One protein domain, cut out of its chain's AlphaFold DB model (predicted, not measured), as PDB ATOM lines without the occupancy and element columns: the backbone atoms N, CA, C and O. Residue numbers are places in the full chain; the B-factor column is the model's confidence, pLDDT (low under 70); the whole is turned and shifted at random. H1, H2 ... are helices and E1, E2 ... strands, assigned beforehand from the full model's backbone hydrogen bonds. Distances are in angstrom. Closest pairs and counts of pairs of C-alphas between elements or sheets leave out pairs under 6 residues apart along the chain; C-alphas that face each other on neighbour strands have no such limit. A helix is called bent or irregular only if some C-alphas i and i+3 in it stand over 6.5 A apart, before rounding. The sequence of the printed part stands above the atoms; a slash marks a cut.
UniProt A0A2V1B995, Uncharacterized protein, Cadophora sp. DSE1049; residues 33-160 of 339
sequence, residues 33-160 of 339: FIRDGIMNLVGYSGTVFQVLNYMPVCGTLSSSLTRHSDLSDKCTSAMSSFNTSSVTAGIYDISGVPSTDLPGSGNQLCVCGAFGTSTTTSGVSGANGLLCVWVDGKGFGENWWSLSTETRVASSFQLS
ATOM      1  N   PHE A  33     140.241 126.610  82.709       81.81
ATOM      2  CA  PHE A  33     141.481 127.123  83.259       81.81
ATOM      3  C   PHE A  33     142.352 127.644  82.110       81.81
ATOM      4  O   PHE A  33     142.612 126.946  81.126       81.81
ATOM      5  N   ILE A  34     142.739 128.917  82.190       82.94
ATOM      6  CA  ILE A  34     143.348 129.632  81.066       82.94
ATOM      7  C   ILE A  34     144.835 129.280  80.967       82.94
ATOM      8  O   ILE A  34     145.568 129.370  81.949       82.94
ATOM      9  N   ARG A  35     145.285 128.925  79.759       84.69
ATOM     10  CA  ARG A  35     146.689 128.600  79.478       84.69
ATOM     11  C   ARG A  35     147.613 129.815  79.549       84.69
ATOM     12  O   ARG A  35     148.639 129.738  80.205       84.69
ATOM     13  N   ASP A  36     147.274 130.910  78.872       86.56
ATOM     14  CA  ASP A  36     148.188 132.051  78.672       86.56
ATOM     15  C   ASP A  36     147.451 133.397  78.739       86.56
ATOM     16  O   ASP A  36     147.039 133.909  77.702       86.56
ATOM     17  N   GLY A  37     147.274 134.025  79.894       85.56
ATOM     18  CA  GLY A  37     146.473 135.250  79.949       85.56
ATOM     19  C   GLY A  37     146.334 135.860  81.328       85.56
ATOM     20  O   GLY A  37     147.022 135.479  82.269       85.56
ATOM     21  N   ILE A  38     145.433 136.833  81.438       83.19
ATOM     22  CA  ILE A  38     145.025 137.394  82.725       83.19
ATOM     23  C   ILE A  38     143.871 136.546  83.243       83.19
ATOM     24  O   ILE A  38     142.894 136.323  82.526       83.19
ATOM     25  N   MET A  39     143.970 136.094  84.486       81.19
ATOM     26  CA  MET A  39     142.922 135.330  85.135       81.19
ATOM     27  C   MET A  39     142.461 136.047  86.400       81.19
ATOM     28  O   MET A  39     143.253 136.537  87.204       81.19
ATOM     29  N   ASN A  40     141.142 136.095  86.556       76.75
ATOM     30  CA  ASN A  40     140.497 136.529  87.782       76.75
ATOM     31  C   ASN A  40     139.956 135.281  88.454       76.75
ATOM     32  O   ASN A  40     139.125 134.576  87.872       76.75
ATOM     33  N   LEU A  41     140.420 135.006  89.668       71.19
ATOM     34  CA  LEU A  41     139.810 133.945  90.443       71.19
ATOM     35  C   LEU A  41     138.450 134.419  90.908       71.19
ATOM     36  O   LEU A  41     138.312 135.431  91.600       71.19
ATOM     37  N   VAL A  42     137.436 133.648  90.542       65.50
ATOM     38  CA  VAL A  42     136.142 133.774  91.193       65.50
ATOM     39  C   VAL A  42     136.363 133.534  92.691       65.50
ATOM     40  O   VAL A  42     137.257 132.768  93.053       65.50
ATOM     41  N   GLY A  43     135.628 134.229  93.567       63.78
ATOM     42  CA  GLY A  43     135.854 134.089  95.016       63.78
ATOM     43  C   GLY A  43     136.675 135.207  95.632       63.78
ATOM     44  O   GLY A  43     136.422 135.640  96.752       63.78
ATOM     45  N   TYR A  44     137.629 135.725  94.865       69.56
ATOM     46  CA  TYR A  44     138.666 136.607  95.376       69.56
ATOM     47  C   TYR A  44     138.587 137.972  94.704       69.56
ATOM     48  O   TYR A  44     139.397 138.325  93.848       69.56
ATOM     49  N   SER A  45     137.577 138.755  95.094       71.25
ATOM     50  CA  SER A  45     137.407 140.117  94.578       71.25
ATOM     51  C   SER A  45     138.682 140.941  94.774       71.25
ATOM     52  O   SER A  45     139.310 140.878  95.830       71.25
ATOM     53  N   GLY A  46     139.079 141.685  93.740       74.69
ATOM     54  CA  GLY A  46     140.304 142.487  93.734       74.69
ATOM     55  C   GLY A  46     141.603 141.687  93.591       74.69
ATOM     56  O   GLY A  46     142.671 142.292  93.595       74.69
ATOM     57  N   THR A  47     141.533 140.358  93.446       77.25
ATOM     58  CA  THR A  47     142.705 139.515  93.172       77.25
ATOM     59  C   THR A  47     142.840 139.296  91.671       77.25
ATOM     60  O   THR A  47     141.901 138.849  91.012       77.25
ATOM     61  N   VAL A  48     144.018 139.604  91.132       80.12
ATOM     62  CA  VAL A  48     144.347 139.435  89.710       80.12
ATOM     63  C   VAL A  48     145.698 138.752  89.611       80.12
ATOM     64  O   VAL A  48     146.621 139.071  90.365       80.12
ATOM     65  N   PHE A  49     145.821 137.832  88.666       86.94
ATOM     66  CA  PHE A  49     147.082 137.178  88.361       86.94
ATOM     67  C   PHE A  49     147.207 136.928  86.869       86.94
ATOM     68  O   PHE A  49     146.218 136.836  86.135       86.94
ATOM     69  N   GLN A  50     148.451 136.857  86.417       89.81
ATOM     70  CA  GLN A  50     148.766 136.552  85.034       89.81
ATOM     71  C   GLN A  50     149.379 135.167  84.967       89.81
ATOM     72  O   GLN A  50     150.156 134.766  85.836       89.81
ATOM     73  N   VAL A  51     149.010 134.446  83.923       89.00
ATOM     74  CA  VAL A  51     149.354 133.051  83.719       89.00
ATOM     75  C   VAL A  51     150.077 132.896  82.398       89.00
ATOM     76  O   VAL A  51     149.668 133.460  81.380       89.00
ATOM     77  N   LEU A  52     151.137 132.100  82.423       89.19
ATOM     78  CA  LEU A  52     151.877 131.668  81.253       89.19
ATOM     79  C   LEU A  52     152.030 130.153  81.334       89.19
ATOM     80  O   LEU A  52     152.573 129.626  82.299       89.19
ATOM     81  N   ASN A  53     151.536 129.442  80.330       87.00
ATOM     82  CA  ASN A  53     151.476 127.987  80.285       87.00
ATOM     83  C   ASN A  53     150.860 127.358  81.543       87.00
ATOM     84  O   ASN A  53     151.426 126.422  82.100       87.00
ATOM     85  N   TYR A  54     149.710 127.872  81.981       88.19
ATOM     86  CA  TYR A  54     148.981 127.474  83.192       88.19
ATOM     87  C   TYR A  54     149.664 127.830  84.518       88.19
ATOM     88  O   TYR A  54     149.043 127.707  85.570       88.19
ATOM     89  N   MET A  55     150.897 128.335  84.485       89.69
ATOM     90  CA  MET A  55     151.649 128.721  85.672       89.69
ATOM     91  C   MET A  55     151.439 130.203  86.003       89.69
ATOM     92  O   MET A  55     151.594 131.048  85.114       89.69
ATOM     93  N   PRO A  56     151.109 130.556  87.256       90.00
ATOM     94  CA  PRO A  56     151.018 131.948  87.666       90.00
ATOM     95  C   PRO A  56     152.414 132.590  87.669       90.00
ATOM     96  O   PRO A  56     153.354 132.060  88.257       90.00
ATOM     97  N   VAL A  57     152.540 133.733  86.996       91.50
ATOM     98  CA  VAL A  57     153.805 134.472  86.817       91.50
ATOM     99  C   VAL A  57     153.872 135.698  87.723       91.50
ATOM    100  O   VAL A  57     154.927 136.055  88.237       91.50
ATOM    101  N   CYS A  58     152.728 136.332  87.943       90.69
ATOM    102  CA  CYS A  58     152.556 137.448  88.859       90.69
ATOM    103  C   CYS A  58     151.220 137.278  89.573       90.69
ATOM    104  O   CYS A  58     150.315 136.633  89.037       90.69
ATOM    105  N   GLY A  59     151.062 137.890  90.740       86.88
ATOM    106  CA  GLY A  59     149.801 137.824  91.464       86.88
ATOM    107  C   GLY A  59     149.675 138.910  92.515       86.88
ATOM    108  O   GLY A  59     150.594 139.131  93.301       86.88
ATOM    109  N   THR A  60     148.513 139.556  92.545       86.06
ATOM    110  CA  THR A  60     148.164 140.564  93.548       86.06
ATOM    111  C   THR A  60     146.960 140.079  94.338       86.06
ATOM    112  O   THR A  60     145.899 139.876  93.750       86.06
ATOM    113  N   LEU A  61     147.103 139.928  95.654       81.25
ATOM    114  CA  LEU A  61     145.992 139.668  96.569       81.25
ATOM    115  C   LEU A  61     145.285 140.959  96.951       81.25
ATOM    116  O   LEU A  61     145.921 141.979  97.236       81.25
ATOM    117  N   SER A  62     143.965 140.866  97.066       78.56
ATOM    118  CA  SER A  62     143.193 141.877  97.780       78.56
ATOM    119  C   SER A  62     143.525 141.862  99.275       78.56
ATOM    120  O   SER A  62     143.698 140.807  99.885       78.56
ATOM    121  N   SER A  63     143.533 143.040  99.898       74.12
ATOM    122  CA  SER A  63     143.706 143.200 101.347       74.12
ATOM    123  C   SER A  63     142.593 142.534 102.171       74.12
ATOM    124  O   SER A  63     142.791 142.223 103.345       74.12
ATOM    125  N   SER A  64     141.435 142.262 101.561       72.62
ATOM    126  CA  SER A  64     140.303 141.587 102.205       72.62
ATOM    127  C   SER A  64     140.462 140.066 102.341       72.62
ATOM    128  O   SER A  64     139.685 139.444 103.062       72.62
ATOM    129  N   LEU A  65     141.464 139.450 101.698       69.88
ATOM    130  CA  LEU A  65     141.642 137.988 101.688       69.88
ATOM    131  C   LEU A  65     142.228 137.385 102.972       69.88
ATOM    132  O   LEU A  65     142.392 136.173 103.059       69.88
ATOM    133  N   THR A  66     142.533 138.189 103.987       58.84
ATOM    134  CA  THR A  66     143.241 137.737 105.199       58.84
ATOM    135  C   THR A  66     142.476 136.722 106.059       58.84
ATOM    136  O   THR A  66     143.052 136.162 106.987       58.84
ATOM    137  N   ARG A  67     141.192 136.466 105.773       60.12
ATOM    138  CA  ARG A  67     140.329 135.539 106.526       60.12
ATOM    139  C   ARG A  67     139.497 134.638 105.618       60.12
ATOM    140  O   ARG A  67     138.286 134.531 105.803       60.12
ATOM    141  N   HIS A  68     140.109 134.046 104.600       61.19
ATOM    142  CA  HIS A  68     139.375 133.097 103.773       61.19
ATOM    143  C   HIS A  68     139.295 131.725 104.446       61.19
ATOM    144  O   HIS A  68     140.275 131.245 105.008       61.19
ATOM    145  N   SER A  69     138.112 131.119 104.408       58.19
ATOM    146  CA  SER A  69     137.916 129.719 104.766       58.19
ATOM    147  C   SER A  69     138.149 128.871 103.526       58.19
ATOM    148  O   SER A  69     137.510 129.127 102.504       58.19
ATOM    149  N   ASP A  70     139.012 127.868 103.620       64.44
ATOM    150  CA  ASP A  70     139.122 126.844 102.586       64.44
ATOM    151  C   ASP A  70     137.805 126.081 102.495       64.44
ATOM    152  O   ASP A  70     137.289 125.573 103.489       64.44
ATOM    153  N   LEU A  71     137.220 126.075 101.299       59.97
ATOM    154  CA  LEU A  71     135.923 125.445 101.038       59.97
ATOM    155  C   LEU A  71     136.073 124.097 100.320       59.97
ATOM    156  O   LEU A  71     135.098 123.359 100.202       59.97
ATOM    157  N   SER A  72     137.280 123.769  99.844       71.38
ATOM    158  CA  SER A  72     137.586 122.523  99.144       71.38
ATOM    159  C   SER A  72     138.886 121.915  99.663       71.38
ATOM    160  O   SER A  72     139.948 122.532  99.571       71.38
ATOM    161  N   ASP A  73     138.805 120.669 100.133       83.06
ATOM    162  CA  ASP A  73     139.960 119.909 100.623       83.06
ATOM    163  C   ASP A  73     140.804 119.302  99.485       83.06
ATOM    164  O   ASP A  73     141.830 118.665  99.724       83.06
ATOM    165  N   LYS A  74     140.389 119.484  98.223       87.50
ATOM    166  CA  LYS A  74     141.009 118.819  97.064       87.50
ATOM    167  C   LYS A  74     142.473 119.192  96.848       87.50
ATOM    168  O   LYS A  74     143.215 118.386  96.298       87.50
ATOM    169  N   CYS A  75     142.879 120.395  97.254       91.94
ATOM    170  CA  CYS A  75     144.257 120.866  97.124       91.94
ATOM    171  C   CYS A  75     144.984 121.017  98.462       91.94
ATOM    172  O   CYS A  75     146.075 121.583  98.484       91.94
ATOM    173  N   THR A  76     144.452 120.477  99.562       91.62
ATOM    174  CA  THR A  76     145.087 120.579 100.885       91.62
ATOM    175  C   THR A  76     146.474 119.931 100.900       91.62
ATOM    176  O   THR A  76     147.437 120.535 101.377       91.62
ATOM    177  N   SER A  77     146.620 118.742 100.306       94.81
ATOM    178  CA  SER A  77     147.917 118.055 100.211       94.81
ATOM    179  C   SER A  77     148.910 118.830  99.342       94.81
ATOM    180  O   SER A  77     150.043 119.066  99.759       94.81
ATOM    181  N   ALA A  78     148.473 119.308  98.172       95.44
ATOM    182  CA  ALA A  78     149.276 120.167  97.298       95.44
ATOM    183  C   ALA A  78     149.718 121.458  97.992       95.44
ATOM    184  O   ALA A  78     150.876 121.856  97.886       95.44
ATOM    185  N   MET A  79     148.823 122.078  98.759       93.38
ATOM    186  CA  MET A  79     149.107 123.282  99.523       93.38
ATOM    187  C   MET A  79     150.167 123.043 100.604       93.38
ATOM    188  O   MET A  79     151.059 123.873 100.781       93.38
ATOM    189  N   SER A  80     150.114 121.904 101.297       93.50
ATOM    190  CA  SER A  80     151.118 121.514 102.295       93.50
ATOM    191  C   SER A  80     152.510 121.353 101.668       93.50
ATOM    192  O   SER A  80     153.478 121.987 102.106       93.50
ATOM    193  N   SER A  81     152.603 120.595 100.570       95.00
ATOM    194  CA  SER A  81     153.847 120.430  99.806       95.00
ATOM    195  C   SER A  81     154.374 121.767  99.278       95.00
ATOM    196  O   SER A  81     155.552 122.094  99.429       95.00
ATOM    197  N   PHE A  82     153.499 122.597  98.712       94.56
ATOM    198  CA  PHE A  82     153.882 123.898  98.175       94.56
ATOM    199  C   PHE A  82     154.383 124.863  99.261       94.56
ATOM    200  O   PHE A  82     155.359 125.589  99.032       94.56
ATOM    201  N   ASN A  83     153.783 124.848 100.457       91.94
ATOM    202  CA  ASN A  83     154.194 125.702 101.577       91.94
ATOM    203  C   ASN A  83     155.658 125.473 101.963       91.94
ATOM    204  O   ASN A  83     156.393 126.429 102.199       91.94
ATOM    205  N   THR A  84     156.083 124.210 101.970       92.44
ATOM    206  CA  THR A  84     157.437 123.800 102.369       92.44
ATOM    207  C   THR A  84     158.463 123.896 101.242       92.44
ATOM    208  O   THR A  84     159.654 124.004 101.523       92.44
ATOM    209  N   SER A  85     158.022 123.918  99.980       92.56
ATOM    210  CA  SER A  85     158.897 124.045  98.803       92.56
ATOM    211  C   SER A  85     159.678 125.371  98.766       92.56
ATOM    212  O   SER A  85     159.394 126.276  99.535       92.56
ATOM    213  N   SER A  86     160.639 125.551  97.860       91.50
ATOM    214  CA  SER A  86     161.253 126.869  97.598       91.50
ATOM    215  C   SER A  86     160.651 127.586  96.383       91.50
ATOM    216  O   SER A  86     161.002 128.732  96.108       91.50
ATOM    217  N   VAL A  87     159.740 126.934  95.655       92.56
ATOM    218  CA  VAL A  87     159.161 127.474  94.421       92.56
ATOM    219  C   VAL A  87     158.074 128.511  94.716       92.56
ATOM    220  O   VAL A  87     157.368 128.437  95.723       92.56
ATOM    221  N   THR A  88     157.929 129.498  93.831       91.69
ATOM    222  CA  THR A  88     156.907 130.560  93.922       91.69
ATOM    223  C   THR A  88     155.612 130.209  93.193       91.69
ATOM    224  O   THR A  88     154.578 130.823  93.452       91.69
ATOM    225  N   ALA A  89     155.654 129.207  92.316       93.56
ATOM    226  CA  ALA A  89     154.512 128.629  91.624       93.56
ATOM    227  C   ALA A  89     154.820 127.173  91.245       93.56
ATOM    228  O   ALA A  89     155.986 126.814  91.074       93.56
ATOM    229  N   GLY A  90     153.796 126.332  91.107       94.56
ATOM    230  CA  GLY A  90     153.956 124.926  90.737       94.56
ATOM    231  C   GLY A  90     152.636 124.235  90.422       94.56
ATOM    232  O   GLY A  90     151.580 124.655  90.895       94.56
ATOM    233  N   ILE A  91     152.712 123.153  89.650       95.19
ATOM    234  CA  ILE A  91     151.598 122.229  89.431       95.19
ATOM    235  C   ILE A  91     151.854 120.990  90.280       95.19
ATOM    236  O   ILE A  91     152.965 120.463  90.319       95.19
ATOM    237  N   TYR A  92     150.817 120.547  90.969       96.69
ATOM    238  CA  TYR A  92     150.829 119.372  91.821       96.69
ATOM    239  C   TYR A  92     149.661 118.474  91.434       96.69
ATOM    240  O   TYR A  92     148.648 118.954  90.926       96.69
ATOM    241  N   ASP A  93     149.767 117.178  91.682       96.06
ATOM    242  CA  ASP A  93     148.583 116.327  91.712       96.06
ATOM    243  C   ASP A  93     147.766 116.565  93.002       96.06
ATOM    244  O   ASP A  93     148.172 117.299  93.911       96.06
ATOM    245  N   ILE A  94     146.595 115.931  93.100       94.19
ATOM    246  CA  ILE A  94     145.732 116.020  94.294       94.19
ATOM    247  C   ILE A  94     146.358 115.389  95.553       94.19
ATOM    248  O   ILE A  94     145.931 115.679  96.669       94.19
ATOM    249  N   SER A  95     147.386 114.551  95.393       95.94
ATOM    250  CA  SER A  95     148.151 113.949  96.494       95.94
ATOM    251  C   SER A  95     149.272 114.870  96.989       95.94
ATOM    252  O   SER A  95     149.907 114.578  97.998       95.94
ATOM    253  N   GLY A  96     149.503 115.996  96.310       95.94
ATOM    254  CA  GLY A  96     150.541 116.969  96.618       95.94
ATOM    255  C   GLY A  96     151.924 116.625  96.076       95.94
ATOM    256  O   GLY A  96     152.915 117.169  96.567       95.94
ATOM    257  N   VAL A  97     152.014 115.759  95.067       96.88
ATOM    258  CA  VAL A  97     153.258 115.459  94.351       96.88
ATOM    259  C   VAL A  97     153.444 116.471  93.216       96.88
ATOM    260  O   VAL A  97     152.496 116.697  92.460       96.88
ATOM    261  N   PRO A  98     154.630 117.096  93.061       96.62
ATOM    262  CA  PRO A  98     154.913 117.959  91.918       96.62
ATOM    263  C   PRO A  98     154.682 117.222  90.597       96.62
ATOM    264  O   PRO A  98     155.170 116.107  90.413       96.62
ATOM    265  N   SER A  99     153.972 117.856  89.671       95.31
ATOM    266  CA  SER A  99     153.652 117.290  88.365       95.31
ATOM    267  C   SER A  99     154.076 118.230  87.241       95.31
ATOM    268  O   SER A  99     154.067 119.454  87.378       95.31
ATOM    269  N   THR A 100     154.451 117.637  86.112       93.31
ATOM    270  CA  THR A 100     154.680 118.339  84.843       93.31
ATOM    271  C   THR A 100     153.473 118.266  83.912       93.31
ATOM    272  O   THR A 100     153.509 118.827  82.816       93.31
ATOM    273  N   ASP A 101     152.420 117.559  84.323       91.31
ATOM    274  CA  ASP A 101     151.200 117.433  83.542       91.31
ATOM    275  C   ASP A 101     150.504 118.784  83.419       91.31
ATOM    276  O   ASP A 101     150.476 119.601  84.342       91.31
ATOM    277  N   LEU A 102     149.911 119.014  82.253       90.38
ATOM    278  CA  LEU A 102     149.166 120.236  81.993       90.38
ATOM    279  C   LEU A 102     147.686 120.039  82.341       90.38
ATOM    280  O   LEU A 102     147.142 118.951  82.111       90.38
ATOM    281  N   PRO A 103     146.994 121.085  82.823       90.62
ATOM    282  CA  PRO A 103     145.541 121.093  82.914       90.62
ATOM    283  C   PRO A 103     144.870 120.634  81.613       90.62
ATOM    284  O   PRO A 103     145.194 121.129  80.533       90.62
ATOM    285  N   GLY A 104     143.929 119.692  81.718       88.25
ATOM    286  CA  GLY A 104     143.243 119.102  80.561       88.25
ATOM    287  C   GLY A 104     143.915 117.867  79.954       88.25
ATOM    288  O   GLY A 104     143.446 117.365  78.936       88.25
ATOM    289  N   SER A 105     144.978 117.351  80.573       90.31
ATOM    290  CA  SER A 105     145.665 116.113  80.162       90.31
ATOM    291  C   SER A 105     144.964 114.812  80.592       90.31
ATOM    292  O   SER A 105     145.496 113.729  80.367       90.31
ATOM    293  N   GLY A 106     143.780 114.885  81.206       93.69
ATOM    294  CA  GLY A 106     143.072 113.745  81.801       93.69
ATOM    295  C   GLY A 106     143.303 113.591  83.306       93.69
ATOM    296  O   GLY A 106     142.471 112.988  83.986       93.69
ATOM    297  N   ASN A 107     144.360 114.203  83.845       94.81
ATOM    298  CA  ASN A 107     144.704 114.155  85.265       94.81
ATOM    299  C   ASN A 107     144.124 115.347  86.033       94.81
ATOM    300  O   ASN A 107     144.094 116.472  85.536       94.81
ATOM    301  N   GLN A 108     143.669 115.096  87.262       94.00
ATOM    302  CA  GLN A 108     143.253 116.156  88.179       94.00
ATOM    303  C   GLN A 108     144.486 116.778  88.825       94.00
ATOM    304  O   GLN A 108     145.345 116.058  89.338       94.00
ATOM    305  N   LEU A 109     144.558 118.103  88.814       95.12
ATOM    306  CA  LEU A 109     145.745 118.850  89.207       95.12
ATOM    307  C   LEU A 109     145.376 120.005  90.140       95.12
ATOM    308  O   LEU A 109     144.248 120.492  90.155       95.12
ATOM    309  N   CYS A 110     146.362 120.465  90.894       94.75
ATOM    310  CA  CYS A 110     146.320 121.645  91.737       94.75
ATOM    311  C   CYS A 110     147.390 122.624  91.255       94.75
ATOM    312  O   CYS A 110     148.585 122.334  91.303       94.75
ATOM    313  N   VAL A 111     146.962 123.794  90.789       93.50
ATOM    314  CA  VAL A 111     147.865 124.867  90.367       93.50
ATOM    315  C   VAL A 111     148.081 125.801  91.545       93.50
ATOM    316  O   VAL A 111     147.165 126.513  91.955       93.50
ATOM    317  N   CYS A 112     149.288 125.784  92.095       94.12
ATOM    318  CA  CYS A 112     149.667 126.546  93.272       94.12
ATOM    319  C   CYS A 112     150.523 127.761  92.901       94.12
ATOM    320  O   CYS A 112     151.420 127.679  92.063       94.12
ATOM    321  N   GLY A 113     150.268 128.890  93.557       93.06
ATOM    322  CA  GLY A 113     151.020 130.130  93.398       93.06
ATOM    323  C   GLY A 113     151.156 130.887  94.713       93.06
ATOM    324  O   GLY A 113     150.318 130.776  95.610       93.06
ATOM    325  N   ALA A 114     152.228 131.660  94.829       91.94
ATOM    326  CA  ALA A 114     152.423 132.626  95.898       91.94
ATOM    327  C   ALA A 114     151.991 134.017  95.428       91.94
ATOM    328  O   ALA A 114     152.246 134.408  94.298       91.94
ATOM    329  N   PHE A 115     151.379 134.810  96.291       88.69
ATOM    330  CA  PHE A 115     150.808 136.094  95.915       88.69
ATOM    331  C   PHE A 115     151.175 137.139  96.966       88.69
ATOM    332  O   PHE A 115     151.010 136.914  98.168       88.69
ATOM    333  N   GLY A 116     151.675 138.284  96.510       84.06
ATOM    334  CA  GLY A 116     151.866 139.448  97.370       84.06
ATOM    335  C   GLY A 116     150.567 140.236  97.489       84.06
ATOM    336  O   GLY A 116     149.747 140.219  96.570       84.06
ATOM    337  N   THR A 117     150.355 140.955  98.591       74.50
ATOM    338  CA  THR A 117     149.346 142.027  98.553       74.50
ATOM    339  C   THR A 117     149.912 143.217  97.786       74.50
ATOM    340  O   THR A 117     151.128 143.379  97.682       74.50
ATOM    341  N   SER A 118     149.045 144.076  97.255       68.12
ATOM    342  CA  SER A 118     149.470 145.284  96.533       68.12
ATOM    343  C   SER A 118     150.343 146.234  97.364       68.12
ATOM    344  O   SER A 118     151.032 147.078  96.792       68.12
ATOM    345  N   THR A 119     150.313 146.106  98.692       70.25
ATOM    346  CA  THR A 119     151.005 146.989  99.634       70.25
ATOM    347  C   THR A 119     152.162 146.317 100.365       70.25
ATOM    348  O   THR A 119     152.954 147.026 100.985       70.25
ATOM    349  N   THR A 120     152.295 144.987 100.313       67.19
ATOM    350  CA  THR A 120     153.390 144.298 101.005       67.19
ATOM    351  C   THR A 120     154.634 144.213 100.133       67.19
ATOM    352  O   THR A 120     154.578 143.792  98.978       67.19
ATOM    353  N   THR A 121     155.791 144.530 100.708       67.25
ATOM    354  CA  THR A 121     157.085 144.169 100.123       67.25
ATOM    355  C   THR A 121     157.240 142.643 100.102       67.25
ATOM    356  O   THR A 121     156.882 141.959 101.063       67.25
ATOM    357  N   SER A 122     157.775 142.104  99.002       66.31
ATOM    358  CA  SER A 122     158.114 140.679  98.880       66.31
ATOM    359  C   SER A 122     158.992 140.218 100.053       66.31
ATOM    360  O   SER A 122     159.862 140.967 100.499       66.31
ATOM    361  N   GLY A 123     158.767 139.003 100.562       66.69
ATOM    362  CA  GLY A 123     159.566 138.413 101.645       66.69
ATOM    363  C   GLY A 123     159.028 138.601 103.069       66.69
ATOM    364  O   GLY A 123     159.600 138.041 104.001       66.69
ATOM    365  N   VAL A 124     157.927 139.332 103.278       74.06
ATOM    366  CA  VAL A 124     157.328 139.476 104.620       74.06
ATOM    367  C   VAL A 124     156.455 138.258 104.950       74.06
ATOM    368  O   VAL A 124     155.395 138.044 104.357       74.06
ATOM    369  N   SER A 125     156.891 137.455 105.924       76.81
ATOM    370  CA  SER A 125     156.130 136.312 106.448       76.81
ATOM    371  C   SER A 125     154.769 136.746 106.995       76.81
ATOM    372  O   SER A 125     154.669 137.756 107.690       76.81
ATOM    373  N   GLY A 126     153.718 135.977 106.711       73.94
ATOM    374  CA  GLY A 126     152.364 136.231 107.214       73.94
ATOM    375  C   GLY A 126     151.614 137.375 106.523       73.94
ATOM    376  O   GLY A 126     150.435 137.568 106.798       73.94
ATOM    377  N   ALA A 127     152.260 138.108 105.615       76.94
ATOM    378  CA  ALA A 127     151.630 139.185 104.856       76.94
ATOM    379  C   ALA A 127     151.376 138.822 103.385       76.94
ATOM    380  O   ALA A 127     150.559 139.463 102.732       76.94
ATOM    381  N   ASN A 128     152.043 137.787 102.873       85.31
ATOM    382  CA  ASN A 128     151.783 137.213 101.555       85.31
ATOM    383  C   ASN A 128     150.872 135.989 101.692       85.31
ATOM    384  O   ASN A 128     150.806 135.392 102.766       85.31
ATOM    385  N   GLY A 129     150.176 135.598 100.629       87.56
ATOM    386  CA  GLY A 129     149.304 134.420 100.627       87.56
ATOM    387  C   GLY A 129     149.748 133.377  99.611       87.56
ATOM    388  O   GLY A 129     150.388 133.684  98.611       87.56
ATOM    389  N   LEU A 130     149.418 132.126  99.883       90.44
ATOM    390  CA  LEU A 130     149.574 130.988  98.994       90.44
ATOM    391  C   LEU A 130     148.174 130.549  98.584       90.44
ATOM    392  O   LEU A 130     147.280 130.480  99.426       90.44
ATOM    393  N   LEU A 131     147.989 130.247  97.306       89.75
ATOM    394  CA  LEU A 131     146.716 129.789  96.767       89.75
ATOM    395  C   LEU A 131     146.953 128.591  95.849       89.75
ATOM    396  O   LEU A 131     147.813 128.663  94.976       89.75
ATOM    397  N   CYS A 132     146.175 127.526  96.023       91.88
ATOM    398  CA  CYS A 132     146.162 126.358  95.149       91.88
ATOM    399  C   CYS A 132     144.768 126.168  94.571       91.88
ATOM    400  O   CYS A 132     143.806 126.037  95.322       91.88
ATOM    401  N   VAL A 133     144.667 126.134  93.249       90.00
ATOM    402  CA  VAL A 133     143.409 126.031  92.508       90.00
ATOM    403  C   VAL A 133     143.272 124.619  91.968       90.00
ATOM    404  O   VAL A 133     144.162 124.153  91.256       90.00
ATOM    405  N   TRP A 134     142.163 123.950  92.278       91.75
ATOM    406  CA  TRP A 134     141.893 122.626  91.722       91.75
ATOM    407  C   TRP A 134     141.405 122.739  90.279       91.75
ATOM    408  O   TRP A 134     140.534 123.556  89.964       91.75
ATOM    409  N   VAL A 135     141.938 121.880  89.418       90.94
ATOM    410  CA  VAL A 135     141.567 121.762  88.014       90.94
ATOM    411  C   VAL A 135     141.290 120.298  87.690       90.94
ATOM    412  O   VAL A 135     142.082 119.411  88.013       90.94
ATOM    413  N   ASP A 136     140.150 120.033  87.059       90.81
ATOM    414  CA  ASP A 136     139.755 118.681  86.684       90.81
ATOM    415  C   ASP A 136     140.589 118.124  85.513       90.81
ATOM    416  O   ASP A 136     141.346 118.834  84.845       90.81
ATOM    417  N   GLY A 137     140.402 116.834  85.213       90.94
ATOM    418  CA  GLY A 137     141.078 116.170  84.092       90.94
ATOM    419  C   GLY A 137     140.784 116.774  82.716       90.94
ATOM    420  O   GLY A 137     141.500 116.499  81.758       90.94
ATOM    421  N   LYS A 138     139.756 117.616  82.597       90.31
ATOM    422  CA  LYS A 138     139.374 118.313  81.366       90.31
ATOM    423  C   LYS A 138     139.890 119.757  81.325       90.31
ATOM    424  O   LYS A 138     139.664 120.441  80.331       90.31
ATOM    425  N   GLY A 139     140.605 120.214  82.354       88.69
ATOM    426  CA  GLY A 139     141.160 121.563  82.413       88.69
ATOM    427  C   GLY A 139     140.172 122.607  82.930       88.69
ATOM    428  O   GLY A 139     140.377 123.795  82.691       88.69
ATOM    429  N   PHE A 140     139.096 122.206  83.606       86.19
ATOM    430  CA  PHE A 140     138.118 123.122  84.188       86.19
ATOM    431  C   PHE A 140     138.340 123.278  85.687       86.19
ATOM    432  O   PHE A 140     138.499 122.301  86.418       86.19
ATOM    433  N   GLY A 141     138.314 124.526  86.150       82.12
ATOM    434  CA  GLY A 141     138.217 124.809  87.576       82.12
ATOM    435  C   GLY A 141     136.832 124.431  88.097       82.12
ATOM    436  O   GLY A 141     135.822 124.611  87.404       82.12
ATOM    437  N   GLU A 142     136.770 123.922  89.326       69.81
ATOM    438  CA  GLU A 142     135.490 123.676  89.989       69.81
ATOM    439  C   GLU A 142     134.764 125.000  90.249       69.81
ATOM    440  O   GLU A 142     135.344 126.001  90.662       69.81
ATOM    441  N   ASN A 143     133.460 125.014  89.990       65.06
ATOM    442  CA  ASN A 143     132.591 126.112  90.382       65.06
ATOM    443  C   ASN A 143     131.840 125.686  91.640       65.06
ATOM    444  O   ASN A 143     130.755 125.116  91.554       65.06
ATOM    445  N   TRP A 144     132.411 125.964  92.810       58.84
ATOM    446  CA  TRP A 144     131.702 125.754  94.069       58.84
ATOM    447  C   TRP A 144     130.949 127.020  94.468       58.84
ATOM    448  O   TRP A 144     131.494 128.112  94.359       58.84
ATOM    449  N   TRP A 145     129.694 126.907  94.898       51.44
ATOM    450  CA  TRP A 145     128.898 128.046  95.356       51.44
ATOM    451  C   TRP A 145     128.754 127.973  96.876       51.44
ATOM    452  O   TRP A 145     128.263 126.980  97.403       51.44
ATOM    453  N   SER A 146     129.160 129.033  97.577       48.50
ATOM    454  CA  SER A 146     128.840 129.199  98.993       48.50
ATOM    455  C   SER A 146     127.733 130.226  99.166       48.50
ATOM    456  O   SER A 146     127.795 131.312  98.587       48.50
ATOM    457  N   LEU A 147     126.761 129.930 100.030       50.16
ATOM    458  CA  LEU A 147     125.784 130.922 100.493       50.16
ATOM    459  C   LEU A 147     126.411 131.991 101.400       50.16
ATOM    460  O   LEU A 147     125.827 133.057 101.552       50.16
ATOM    461  N   SER A 148     127.567 131.719 102.017       49.34
ATOM    462  CA  SER A 148     128.175 132.618 103.008       49.34
ATOM    463  C   SER A 148     129.080 133.693 102.411       49.34
ATOM    464  O   SER A 148     129.244 134.746 103.017       49.34
ATOM    465  N   THR A 149     129.674 133.445 101.243       52.03
ATOM    466  CA  THR A 149     130.665 134.352 100.641       52.03
ATOM    467  C   THR A 149     130.163 135.042  99.376       52.03
ATOM    468  O   THR A 149     130.920 135.818  98.802       52.03
ATOM    469  N   GLU A 150     128.941 134.735  98.909       51.78
ATOM    470  CA  GLU A 150     128.376 135.140  97.602       51.78
ATOM    471  C   GLU A 150     129.317 134.920  96.399       51.78
ATOM    472  O   GLU A 150     129.107 135.438  95.302       51.78
ATOM    473  N   THR A 151     130.382 134.144  96.577       44.84
ATOM    474  CA  THR A 151     131.492 134.088  95.636       44.84
ATOM    475  C   THR A 151     131.999 132.656  95.525       44.84
ATOM    476  O   THR A 151     131.984 131.886  96.486       44.84
ATOM    477  N   ARG A 152     132.354 132.263  94.297       52.84
ATOM    478  CA  ARG A 152     132.701 130.877  93.970       52.84
ATOM    479  C   ARG A 152     134.166 130.628  94.250       52.84
ATOM    480  O   ARG A 152     134.962 131.329  93.655       52.84
ATOM    481  N   VAL A 153     134.540 129.666  95.084       53.38
ATOM    482  CA  VAL A 153     135.958 129.418  95.390       53.38
ATOM    483  C   VAL A 153     136.235 127.928  95.262       53.38
ATOM    484  O   VAL A 153     135.643 127.128  95.979       53.38
ATOM    485  N   ALA A 154     137.131 127.555  94.352       55.72
ATOM    486  CA  ALA A 154     137.678 126.204  94.254       55.72
ATOM    487  C   ALA A 154     139.183 126.250  94.492       55.72
ATOM    488  O   ALA A 154     139.994 126.071  93.579       55.72
ATOM    489  N   SER A 155     139.553 126.556  95.728       73.38
ATOM    490  CA  SER A 155     140.953 126.663  96.097       73.38
ATOM    491  C   SER A 155     141.177 126.490  97.583       73.38
ATOM    492  O   SER A 155     140.291 126.760  98.394       73.38
ATOM    493  N   SER A 156     142.399 126.082  97.899       84.25
ATOM    494  CA  SER A 156     142.979 126.189  99.232       84.25
ATOM    495  C   SER A 156     143.796 127.480  99.295       84.25
ATOM    496  O   SER A 156     144.496 127.809  98.335       84.25
ATOM    497  N   PHE A 157     143.720 128.211 100.399       86.75
ATOM    498  CA  PHE A 157     144.387 129.474 100.670       86.75
ATOM    499  C   PHE A 157     145.004 129.449 102.067       86.75
ATOM    500  O   PHE A 157     144.370 129.094 103.055       86.75
ATOM    501  N   GLN A 158     146.236 129.928 102.174       87.62
ATOM    502  CA  GLN A 158     146.882 130.140 103.465       87.62
ATOM    503  C   GLN A 158     147.801 131.350 103.407       87.62
ATOM    504  O   GLN A 158     148.311 131.707 102.346       87.62
ATOM    505  N   LEU A 159     148.074 131.966 104.552       85.75
ATOM    506  CA  LEU A 159     149.145 132.955 104.624       85.75
ATOM    507  C   LEU A 159     150.500 132.255 104.460       85.75
ATOM    508  O   LEU A 159     150.744 131.179 105.005       85.75
ATOM    509  N   SER A 160     151.391 132.872 103.692       85.38
ATOM    510  CA  SER A 160     152.733 132.367 103.446       85.38
ATOM    511  C   SER A 160     153.571 132.490 104.712       85.38
ATOM    512  O   SER A 160     153.959 133.591 105.111       85.38
TER     513      SER A 160
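AT A GLANCE: This is residues 33 to 160 of the 339 residues of an uncharacterized protein of Cadophora sp. DSE1049 (UniProt A0A2V1B995). A four-strand sheet, E4 to E7, has helix H2 packed over one face, and a smaller three-strand sheet, E1 to E3, folds away on the opposite side, joined to the first by a short parallel pairing of the ends of E3 and E5. Long loops run round the rim, and the longest stretch with no named element, residues 136 to 154, reaches as far as 21 A from the mean of the C-alphas. The printed part has 128 residues, with the named elements in the order E1 E2 E3 H1 H2 E4 E5 E6 E7; the class is mixed, helices and strands, and under half of the residues are in named elements. E1 E2 E3 and E4 E5 E6 E7 are each a meander, every strand the antiparallel neighbour of the one before, and together they make one branched, strongly twisted sheet. The whole is compact, with a radius of gyration of the C-alphas of 13.3 A and spans of 38 by 36 by 26 A.

HOW THE PARTS SIT: E1, residues 37 to 39, forms an antiparallel hairpin with E2, residues 48 to 52; N 37 and O 51 are 2.9 A apart, within hydrogen-bond range. E2 and E3, residues 55 to 61, form the next antiparallel hairpin, at 170 degrees, with N 57 and O 50 at 2.8 A. H1, residues 63 to 67, is on the sheet at a height of 8.2 A and only just over none of its strands, with 2 of its C-alphas on E6, residues 129 to 135. H2, residues 73 to 84, is on the sheet too; its closest C-alphas to E6 are those of Met 79 and Cys 132, 6.1 A apart. H1 and H2 are apart. Both are irregular: C-alphas 64 and 67 are 7.4 A apart, and C-alphas 74 and 77 are 7.6 A apart. Of the O i to N i+4 pairs, 0 of 1 in H1 and 6 of 8 in H2 are within hydrogen-bond range; of the O i to N i+3 pairs in H1, 0 of 2 are. E4, residues 89 to 93, is the antiparallel neighbour of E5, residues 109 to 117, with N 110 and O 92 at 2.7 A. E5 has three neighbours: E3, beside residues 115 to 117, and E4, beside residues 109 to 113, lie on one side of it, and E6 on the other side. E3 and E5 are parallel at 40 degrees, with N 61 and O 116 at 2.8 A. E5 and E6 form an antiparallel hairpin, with N 113 and O 131 at 2.8 A. E6 and E7, residues 155 to 159, form another, with N 130 and O 158 at 2.7 A. E1, E4 and E7 are the edge strands.

IN THESE COORDINATES: E1 begins at C-alpha 37, at (146.473, 135.250, 79.949), and is 6.3 A long. E2 measures 13.7 A and E3 16.4 A. H1 is 9.8 A long, and H2 runs 18.0 A from C-alpha 73, at (139.960, 119.909, 100.623). E4 measures 13.7 A, E5, the longest strand by residues, 25.2 A, and E6 19.5 A. E7 is 13.4 A long and ends at C-alpha 159, at (149.145, 132.955, 104.624).

THE WHOLE: The two C-alphas farthest apart are those of Gly 106 and Thr 119, at 38.6 A. The printed part, residues 33 to 160, has no cut. The links E4 to E5, E5 to E6 and E6 to E7 are long, with 15, 11 and 19 residues. The mean pLDDT of the printed part is 81.5; residues 42 to 44, 65 to 71, 118, 120 to 123 and 142 to 154 are under 70.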